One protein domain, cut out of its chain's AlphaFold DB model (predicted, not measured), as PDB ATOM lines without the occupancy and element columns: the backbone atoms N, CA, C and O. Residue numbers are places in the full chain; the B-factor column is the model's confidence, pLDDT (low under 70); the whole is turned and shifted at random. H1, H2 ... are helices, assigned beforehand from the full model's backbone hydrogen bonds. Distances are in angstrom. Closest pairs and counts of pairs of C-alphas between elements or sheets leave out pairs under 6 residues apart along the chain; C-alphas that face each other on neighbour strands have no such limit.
ATOM      1  N   VAL A  39     -16.301  -4.093  46.267       75.00
ATOM      2  CA  VAL A  39     -16.866  -3.289  45.175       75.00
ATOM      3  C   VAL A  39     -15.836  -3.115  44.061       75.00
ATOM      4  O   VAL A  39     -14.826  -2.432  44.240       75.00
ATOM      5  N   ASN A  40     -16.115  -3.677  42.883       79.31
ATOM      6  CA  ASN A  40     -15.330  -3.416  41.683       79.31
ATOM      7  C   ASN A  40     -15.812  -2.116  41.015       79.31
ATOM      8  O   ASN A  40     -16.806  -2.111  40.283       79.31
ATOM      9  N   LYS A  41     -15.096  -1.009  41.256       80.19
ATOM     10  CA  LYS A  41     -15.401   0.317  40.678       80.19
ATOM     11  C   LYS A  41     -15.262   0.363  39.155       80.19
ATOM     12  O   LYS A  41     -15.862   1.222  38.508       80.19
ATOM     13  N   ASP A  42     -14.507  -0.568  38.580       74.88
ATOM     14  CA  ASP A  42     -14.315  -0.655  37.139       74.88
ATOM     15  C   ASP A  42     -15.371  -1.491  36.421       74.88
ATOM     16  O   ASP A  42     -15.469  -1.387  35.193       74.88
ATOM     17  N   SER A  43     -16.202  -2.226  37.169       81.31
ATOM     18  CA  SER A  43     -17.280  -3.040  36.609       81.31
ATOM     19  C   SER A  43     -18.269  -2.201  35.794       81.31
ATOM     20  O   SER A  43     -18.606  -1.053  36.125       81.31
ATOM     21  N   LYS A  44     -18.795  -2.807  34.721       81.69
ATOM     22  CA  LYS A  44     -19.844  -2.208  33.880       81.69
ATOM     23  C   LYS A  44     -21.077  -1.871  34.723       81.69
ATOM     24  O   LYS A  44     -21.708  -0.838  34.504       81.69
ATOM     25  N   PHE A  45     -21.377  -2.699  35.726       81.00
ATOM     26  CA  PHE A  45     -22.473  -2.471  36.662       81.00
ATOM     27  C   PHE A  45     -22.243  -1.254  37.568       81.00
ATOM     28  O   PHE A  45     -23.123  -0.398  37.611       81.00
ATOM     29  N   TYR A  46     -21.077  -1.112  38.220       82.25
ATOM     30  CA  TYR A  46     -20.770   0.078  39.034       82.25
ATOM     31  C   TYR A  46     -20.919   1.355  38.211       82.25
ATOM     32  O   TYR A  46     -21.583   2.295  38.637       82.25
ATOM     33  N   LYS A  47     -20.351   1.374  37.000       84.19
ATOM     34  CA  LYS A  47     -20.405   2.534  36.100       84.19
ATOM     35  C   LYS A  47     -21.840   2.852  35.664       84.19
ATOM     36  O   LYS A  47     -22.236   4.018  35.725       84.19
ATOM     37  N   LYS A  48     -22.643   1.841  35.295       84.38
ATOM     38  CA  LYS A  48     -24.076   2.004  34.970       84.38
ATOM     39  C   LYS A  48     -24.860   2.540  36.175       84.38
ATOM     40  O   LYS A  48     -25.548   3.548  36.040       84.38
ATOM     41  N   LEU A  49     -24.702   1.933  37.352       83.56
ATOM     42  CA  LEU A  49     -25.394   2.327  38.583       83.56
ATOM     43  C   LEU A  49     -25.009   3.743  39.035       83.56
ATOM     44  O   LEU A  49     -25.878   4.540  39.378       83.56
ATOM     45  N   TYR A  50     -23.720   4.080  38.999       83.94
ATOM     46  CA  TYR A  50     -23.222   5.411  39.341       83.94
ATOM     47  C   TYR A  50     -23.768   6.471  38.378       83.94
ATOM     48  O   TYR A  50     -24.229   7.521  38.816       83.94
ATOM     49  N   THR A  51     -23.791   6.178  37.073       82.62
ATOM     50  CA  THR A  51     -24.359   7.076  36.053       82.62
ATOM     51  C   THR A  51     -25.869   7.236  36.230       82.62
ATOM     52  O   THR A  51     -26.379   8.354  36.183       82.62
ATOM     53  N   PHE A  52     -26.585   6.146  36.514       83.19
ATOM     54  CA  PHE A  52     -28.015   6.168  36.815       83.19
ATOM     55  C   PHE A  52     -28.321   7.038  38.042       83.19
ATOM     56  O   PHE A  52     -29.168   7.928  37.972       83.19
ATOM     57  N   LEU A  53     -27.591   6.860  39.145       83.12
ATOM     58  CA  LEU A  53     -27.757   7.673  40.354       83.12
ATOM     59  C   LEU A  53     -27.334   9.137  40.141       83.12
ATOM     60  O   LEU A  53     -27.950  10.033  40.713       83.12
ATOM     61  N   ALA A  54     -26.340   9.396  39.287       77.62
ATOM     62  CA  ALA A  54     -25.918  10.744  38.910       77.62
ATOM     63  C   ALA A  54     -26.902  11.452  37.960       77.62
ATOM     64  O   ALA A  54     -26.943  12.681  37.926       77.62
ATOM     65  N   SER A  55     -27.703  10.698  37.199       75.94
ATOM     66  CA  SER A  55     -28.595  11.246  36.166       75.94
ATOM     67  C   SER A  55     -29.721  12.123  36.722       75.94
ATOM     68  O   SER A  55     -30.220  13.010  36.029       75.94
ATOM     69  N   ARG A  56     -30.130  11.899  37.978       74.00
ATOM     70  CA  ARG A  56     -31.222  12.633  38.629       74.00
ATOM     71  C   ARG A  56     -30.765  13.137  39.988       74.00
ATOM     72  O   ARG A  56     -30.508  12.348  40.894       74.00
ATOM     73  N   GLY A  57     -30.773  14.452  40.200       66.50
ATOM     74  CA  GLY A  57     -30.374  15.002  41.500       66.50
ATOM     75  C   GLY A  57     -31.328  14.651  42.649       66.50
ATOM     76  O   GLY A  57     -30.916  14.670  43.804       66.50
ATOM     77  N   LYS A  58     -32.555  14.175  42.372       71.56
ATOM     78  CA  LYS A  58     -33.407  13.506  43.376       71.56
ATOM     79  C   LYS A  58     -32.729  12.270  43.987       71.56
ATOM     80  O   LYS A  58     -32.875  12.037  45.184       71.56
ATOM     81  N   TYR A  59     -31.994  11.489  43.195       80.44
ATOM     82  CA  TYR A  59     -31.262  10.314  43.676       80.44
ATOM     83  C   TYR A  59     -30.013  10.725  44.454       80.44
ATOM     84  O   TYR A  59     -29.778  10.194  45.535       80.44
ATOM     85  N   ILE A  60     -29.289  11.742  43.979       74.00
ATOM     86  CA  ILE A  60     -28.163  12.344  44.709       74.00
ATOM     87  C   ILE A  60     -28.626  12.876  46.078       74.00
ATOM     88  O   ILE A  60     -28.016  12.573  47.097       74.00
ATOM     89  N   ASN A  61     -29.764  13.573  46.134       71.44
ATOM     90  CA  ASN A  61     -30.383  14.039  47.379       71.44
ATOM     91  C   ASN A  61     -30.714  12.891  48.345       71.44
ATOM     92  O   ASN A  61     -30.526  13.024  49.553       71.44
ATOM     93  N   LEU A  62     -31.217  11.763  47.835       75.38
ATOM     94  CA  LEU A  62     -31.466  10.572  48.649       75.38
ATOM     95  C   LEU A  62     -30.155   9.954  49.157       75.38
ATOM     96  O   LEU A  62     -30.082   9.611  50.332       75.38
ATOM     97  N   LEU A  63     -29.111   9.881  48.325       80.56
ATOM     98  CA  LEU A  63     -27.781   9.409  48.731       80.56
ATOM     99  C   LEU A  63     -27.160  10.293  49.820       80.56
ATOM    100  O   LEU A  63     -26.633   9.773  50.801       80.56
ATOM    101  N   ILE A  64     -27.274  11.618  49.690       74.62
ATOM    102  CA  ILE A  64     -26.807  12.573  50.705       74.62
ATOM    103  C   ILE A  64     -27.564  12.367  52.022       74.62
ATOM    104  O   ILE A  64     -26.934  12.317  53.070       74.62
ATOM    105  N   LYS A  65     -28.888  12.158  51.990       74.19
ATOM    106  CA  LYS A  65     -29.675  11.835  53.199       74.19
ATOM    107  C   LYS A  65     -29.269  10.512  53.854       74.19
ATOM    108  O   LYS A  65     -29.411  10.359  55.064       74.19
ATOM    109  N   CYS A  66     -28.775   9.550  53.076       76.75
ATOM    110  CA  CYS A  66     -28.243   8.295  53.607       76.75
ATOM    111  C   CYS A  66     -26.875   8.478  54.290       76.75
ATOM    112  O   CYS A  66     -26.513   7.679  55.167       76.75
ATOM    113  N   LYS A  67     -26.118   9.512  53.902       72.25
ATOM    114  CA  LYS A  67     -24.807   9.841  54.460       72.25
ATOM    115  C   LYS A  67     -24.989  10.532  55.810       72.25
ATOM    116  O   LYS A  67     -25.626  11.572  55.924       72.25
ATOM    117  N   SER A  68     -24.422   9.945  56.862       54.09
ATOM    118  CA  SER A  68     -24.321  10.620  58.154       54.09
ATOM    119  C   SER A  68     -23.306  11.748  58.034       54.09
ATOM    120  O   SER A  68     -22.109  11.481  57.911       54.09
ATOM    121  N   GLU A  69     -23.744  12.998  58.117       46.03
ATOM    122  CA  GLU A  69     -22.854  14.009  58.663       46.03
ATOM    123  C   GLU A  69     -22.815  13.792  60.179       46.03
ATOM    124  O   GLU A  69     -23.811  13.972  60.876       46.03
ATOM    125  N   GLU A  95     -33.597  10.720  63.199       62.88
ATOM    126  CA  GLU A  95     -32.574  10.705  62.138       62.88
ATOM    127  C   GLU A  95     -32.300   9.286  61.611       62.88
ATOM    128  O   GLU A  95     -32.091   9.084  60.413       62.88
ATOM    129  N   LYS A  96     -32.317   8.276  62.493       70.12
ATOM    130  CA  LYS A  96     -32.161   6.870  62.093       70.12
ATOM    131  C   LYS A  96     -33.363   6.367  61.300       70.12
ATOM    132  O   LYS A  96     -33.160   5.686  60.299       70.12
ATOM    133  N   GLU A  97     -34.579   6.713  61.713       73.31
ATOM    134  CA  GLU A  97     -35.805   6.335  61.006       73.31
ATOM    135  C   GLU A  97     -35.891   6.990  59.621       73.31
ATOM    136  O   GLU A  97     -36.259   6.332  58.647       73.31
ATOM    137  N   GLU A  98     -35.527   8.269  59.493       69.88
ATOM    138  CA  GLU A  98     -35.468   8.943  58.192       69.88
ATOM    139  C   GLU A  98     -34.400   8.339  57.278       69.88
ATOM    140  O   GLU A  98     -34.652   8.130  56.086       69.88
ATOM    141  N   LYS A  99     -33.233   7.992  57.833       75.62
ATOM    142  CA  LYS A  99     -32.167   7.304  57.102       75.62
ATOM    143  C   LYS A  99     -32.618   5.938  56.598       75.62
ATOM    144  O   LYS A  99     -32.399   5.611  55.435       75.62
ATOM    145  N   GLU A 100     -33.253   5.142  57.450       79.75
ATOM    146  CA  GLU A 100     -33.739   3.812  57.085       79.75
ATOM    147  C   GLU A 100     -34.807   3.895  55.987       79.75
ATOM    148  O   GLU A 100     -34.735   3.172  54.992       79.75
ATOM    149  N   LYS A 101     -35.729   4.862  56.087       80.69
ATOM    150  CA  LYS A 101     -36.703   5.159  55.025       80.69
ATOM    151  C   LYS A 101     -36.022   5.548  53.709       80.69
ATOM    152  O   LYS A 101     -36.431   5.056  52.657       80.69
ATOM    153  N   ALA A 102     -34.995   6.399  53.749       79.44
ATOM    154  CA  ALA A 102     -34.263   6.829  52.557       79.44
ATOM    155  C   ALA A 102     -33.504   5.669  51.891       79.44
ATOM    156  O   ALA A 102     -33.605   5.498  50.676       79.44
ATOM    157  N   ILE A 103     -32.817   4.836  52.683       83.75
ATOM    158  CA  ILE A 103     -32.114   3.640  52.201       83.75
ATOM    159  C   ILE A 103     -33.103   2.671  51.549       83.75
ATOM    160  O   ILE A 103     -32.874   2.238  50.423       83.75
ATOM    161  N   ASN A 104     -34.226   2.371  52.208       84.06
ATOM    162  CA  ASN A 104     -35.235   1.450  51.680       84.06
ATOM    163  C   ASN A 104     -35.849   1.959  50.370       84.06
ATOM    164  O   ASN A 104     -36.015   1.198  49.418       84.06
ATOM    165  N   LEU A 105     -36.137   3.259  50.291       85.19
ATOM    166  CA  LEU A 105     -36.658   3.872  49.075       85.19
ATOM    167  C   LEU A 105     -35.647   3.783  47.925       85.19
ATOM    168  O   LEU A 105     -36.030   3.496  46.794       85.19
ATOM    169  N   LEU A 106     -34.361   3.979  48.209       84.44
ATOM    170  CA  LEU A 106     -33.317   3.912  47.196       84.44
ATOM    171  C   LEU A 106     -33.038   2.471  46.738       84.44
ATOM    172  O   LEU A 106     -32.896   2.242  45.540       84.44
ATOM    173  N   LYS A 107     -33.075   1.492  47.652       85.44
ATOM    174  CA  LYS A 107     -33.047   0.061  47.303       85.44
ATOM    175  C   LYS A 107     -34.197  -0.307  46.369       85.44
ATOM    176  O   LYS A 107     -33.964  -0.957  45.357       85.44
ATOM    177  N   ASN A 108     -35.414   0.160  46.656       85.00
ATOM    178  CA  ASN A 108     -36.576  -0.092  45.800       85.00
ATOM    179  C   ASN A 108     -36.403   0.515  44.400       85.00
ATOM    180  O   ASN A 108     -36.721  -0.140  43.412       85.00
ATOM    181  N   ILE A 109     -35.859   1.734  44.296       86.62
ATOM    182  CA  ILE A 109     -35.560   2.362  42.997       86.62
ATOM    183  C   ILE A 109     -34.540   1.526  42.212       86.62
ATOM    184  O   ILE A 109     -34.772   1.231  41.044       86.62
ATOM    185  N   ILE A 110     -33.437   1.120  42.848       86.06
ATOM    186  CA  ILE A 110     -32.379   0.337  42.191       86.06
ATOM    187  C   ILE A 110     -32.899  -1.045  41.780       86.06
ATOM    188  O   ILE A 110     -32.603  -1.500  40.681       86.06
ATOM    189  N   LYS A 111     -33.701  -1.701  42.623       85.12
ATOM    190  CA  LYS A 111     -34.273  -3.025  42.344       85.12
ATOM    191  C   LYS A 111     -35.287  -3.003  41.199       85.12
ATOM    192  O   LYS A 111     -35.356  -3.964  40.440       85.12
ATOM    193  N   ASN A 112     -36.033  -1.907  41.051       85.62
ATOM    194  CA  ASN A 112     -36.929  -1.716  39.910       85.62
ATOM    195  C   ASN A 112     -36.159  -1.564  38.588       85.62
ATOM    196  O   ASN A 112     -36.620  -2.063  37.567       85.62
ATOM    197  N   GLU A 113     -34.995  -0.907  38.612       85.06
ATOM    198  CA  GLU A 113     -34.159  -0.696  37.421       85.06
ATOM    199  C   GLU A 113     -33.287  -1.921  37.086       85.06
ATOM    200  O   GLU A 113     -33.082  -2.257  35.923       85.06
ATOM    201  N   TYR A 114     -32.802  -2.632  38.111       85.31
ATOM    202  CA  TYR A 114     -31.907  -3.787  37.990       85.31
ATOM    203  C   TYR A 114     -32.478  -5.034  38.695       85.31
ATOM    204  O   TYR A 114     -31.881  -5.534  39.654       85.31
ATOM    205  N   PRO A 115     -33.601  -5.603  38.216       81.25
ATOM    206  CA  PRO A 115     -34.305  -6.694  38.900       81.25
ATOM    207  C   PRO A 115     -33.524  -8.016  38.942       81.25
ATOM    208  O   PRO A 115     -33.815  -8.878  39.767       81.25
ATOM    209  N   LYS A 116     -32.532  -8.190  38.057       81.31
ATOM    210  CA  LYS A 116     -31.695  -9.400  37.969       81.31
ATOM    211  C   LYS A 116     -30.584  -9.462  39.030       81.31
ATOM    212  O   LYS A 116     -29.936 -10.497  39.157       81.31
ATOM    213  N   ARG A 117     -30.314  -8.370  39.755       79.06
ATOM    214  CA  ARG A 117     -29.218  -8.289  40.736       79.06
ATOM    215  C   ARG A 117     -29.703  -8.686  42.129       79.06
ATOM    216  O   ARG A 117     -30.827  -8.376  42.515       79.06
ATOM    217  N   SER A 118     -28.852  -9.376  42.889       81.06
ATOM    218  CA  SER A 118     -29.200  -9.804  44.247       81.06
ATOM    219  C   SER A 118     -29.226  -8.616  45.214       81.06
ATOM    220  O   SER A 118     -28.440  -7.676  45.081       81.06
ATOM    221  N   ASP A 119     -30.087  -8.675  46.235       80.94
ATOM    222  CA  ASP A 119     -30.182  -7.616  47.254       80.94
ATOM    223  C   ASP A 119     -28.832  -7.388  47.965       80.94
ATOM    224  O   ASP A 119     -28.474  -6.256  48.278       80.94
ATOM    225  N   LYS A 120     -28.032  -8.450  48.142       80.19
ATOM    226  CA  LYS A 120     -26.682  -8.373  48.725       80.19
ATOM    227  C   LYS A 120     -25.711  -7.570  47.857       80.19
ATOM    228  O   LYS A 120     -24.940  -6.776  48.391       80.19
ATOM    229  N   GLN A 121     -25.749  -7.766  46.539       79.19
ATOM    230  CA  GLN A 121     -24.928  -6.990  45.608       79.19
ATOM    231  C   GLN A 121     -25.389  -5.531  45.589       79.19
ATOM    232  O   GLN A 121     -24.565  -4.633  45.726       79.19
ATOM    233  N   ILE A 122     -26.696  -5.272  45.507       82.88
ATOM    234  CA  ILE A 122     -27.227  -3.902  45.558       82.88
ATOM    235  C   ILE A 122     -26.757  -3.187  46.832       82.88
ATOM    236  O   ILE A 122     -26.276  -2.061  46.747       82.88
ATOM    237  N   ASP A 123     -26.815  -3.850  47.987       83.00
ATOM    238  CA  ASP A 123     -26.384  -3.285  49.268       83.00
ATOM    239  C   ASP A 123     -24.883  -2.968  49.308       83.00
ATOM    240  O   ASP A 123     -24.482  -1.889  49.753       83.00
ATOM    241  N   LEU A 124     -24.047  -3.877  48.804       83.06
ATOM    242  CA  LEU A 124     -22.598  -3.698  48.738       83.06
ATOM    243  C   LEU A 124     -22.214  -2.488  47.867       83.06
ATOM    244  O   LEU A 124     -21.479  -1.609  48.311       83.06
ATOM    245  N   TYR A 125     -22.765  -2.390  46.659       82.25
ATOM    246  CA  TYR A 125     -22.492  -1.268  45.754       82.25
ATOM    247  C   TYR A 125     -23.097   0.044  46.270       82.25
ATOM    248  O   TYR A 125     -22.484   1.106  46.160       82.25
ATOM    249  N   LEU A 126     -24.281  -0.019  46.880       84.44
ATOM    250  CA  LEU A 126     -24.948   1.153  47.424       84.44
ATOM    251  C   LEU A 126     -24.197   1.750  48.619       84.44
ATOM    252  O   LEU A 126     -24.073   2.970  48.709       84.44
ATOM    253  N   THR A 127     -23.682   0.923  49.530       84.06
ATOM    254  CA  THR A 127     -22.897   1.425  50.672       84.06
ATOM    255  C   THR A 127     -21.661   2.205  50.222       84.06
ATOM    256  O   THR A 127     -21.385   3.267  50.780       84.06
ATOM    257  N   GLU A 128     -20.981   1.760  49.164       83.38
ATOM    258  CA  GLU A 128     -19.837   2.479  48.595       83.38
ATOM    259  C   GLU A 128     -20.244   3.812  47.952       83.38
ATOM    260  O   GLU A 128     -19.620   4.841  48.210       83.38
ATOM    261  N   ILE A 129     -21.336   3.834  47.182       83.38
ATOM    262  CA  ILE A 129     -21.831   5.069  46.550       83.38
ATOM    263  C   ILE A 129     -22.361   6.064  47.597       83.38
ATOM    264  O   ILE A 129     -22.235   7.271  47.420       83.38
ATOM    265  N   ILE A 130     -22.924   5.602  48.718       83.56
ATOM    266  CA  ILE A 130     -23.310   6.488  49.832       83.56
ATOM    267  C   ILE A 130     -22.072   7.133  50.475       83.56
ATOM    268  O   ILE A 130     -22.124   8.298  50.880       83.56
ATOM    269  N   ASN A 131     -20.958   6.401  50.573       81.12
ATOM    270  CA  ASN A 131     -19.715   6.938  51.122       81.12
ATOM    271  C   ASN A 131     -19.132   8.038  50.217       81.12
ATOM    272  O   ASN A 131     -18.724   9.090  50.729       81.12
ATOM    273  N   ASP A 132     -19.185   7.851  48.895       78.19
ATOM    274  CA  ASP A 132     -18.738   8.826  47.890       78.19
ATOM    275  C   ASP A 132     -19.817   9.105  46.818       78.19
ATOM    276  O   ASP A 132     -19.774   8.555  45.711       78.19
ATOM    277  N   PRO A 133     -20.826   9.940  47.141       79.56
ATOM    278  CA  PRO A 133     -21.949  10.181  46.248       79.56
ATOM    279  C   PRO A 133     -21.528  10.984  45.009       79.56
ATOM    280  O   PRO A 133     -20.619  11.818  45.090       79.56
ATOM    281  N   PRO A 134     -22.223  10.810  43.868       76.12
ATOM    282  CA  PRO A 134     -21.990  11.613  42.678       76.12
ATOM    283  C   PRO A 134     -22.054  13.108  42.985       76.12
ATOM    284  O   PRO A 134     -23.011  13.595  43.589       76.12
ATOM    285  N   LYS A 135     -21.027  13.849  42.555       73.00
ATOM    286  CA  LYS A 135     -20.994  15.305  42.722       73.00
ATOM    287  C   LYS A 135     -22.026  15.961  41.811       73.00
ATOM    288  O   LYS A 135     -22.099  15.655  40.621       73.00
ATOM    289  N   GLU A 136     -22.762  16.921  42.359       68.25
ATOM    290  CA  GLU A 136     -23.638  17.788  41.575       68.25
ATOM    291  C   GLU A 136     -22.782  18.629  40.618       68.25
ATOM    292  O   GLU A 136     -21.965  19.442  41.044       68.25
TER     293      GLU A 136
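AT A GLANCE: This is residues 39 to 69 and 95 to 136 of the 465 residues of an uncharacterized protein of Hepatocystis sp. ex Piliocolobus tephrosceles (UniProt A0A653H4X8). H1 and H2 make a corner, the long H3 packs on H2, and H4 reaches from H3 to H2. The printed part has 73 residues with four named helices, H1 to H4 in order, and no named strand: all helix. It is compact, with a radius of gyration of the C-alphas of 11.4 A, spanning 33 by 25 by 20 A.

IN THESE COORDINATES: H1, residues 44 to 55, begins at C-alpha (-19.844, -2.208, 33.880) and is 16.2 A long. H2 is residues 57 to 66, 14.0 A. H3 is residues 95 to 113, 27.3 A. H4, residues 119 to 131, 18.3 A, ends at C-alpha (-19.715, 6.938, 51.122).

HOW THE PARTS SIT: H2, the hub, and H1 only just touch, with 3 pairs of C-alphas within 8 A, only at the corner, closest Leu 53 and Tyr 59, 5.5 A. H2 touches H3, closest C-alphas Cys 66 and Lys 99, 5.3 A, at a steep tilt of 44 degrees, opposite ways. H2 and H4 touch only at their ends, closest C-alphas Leu 63 and Ile 130, 5.5 A. Every O i to N i+4 pair is within hydrogen-bond range in H1, H2 and H3; in H4, 8 of 9.

THE WHOLE: Residues 70 to 94 are not printed; C-alphas 69 and 95 are 10.8 A apart. No printed link is long. Residues 57, 68 to 69, 95, 98 and 136 have pLDDT under 70.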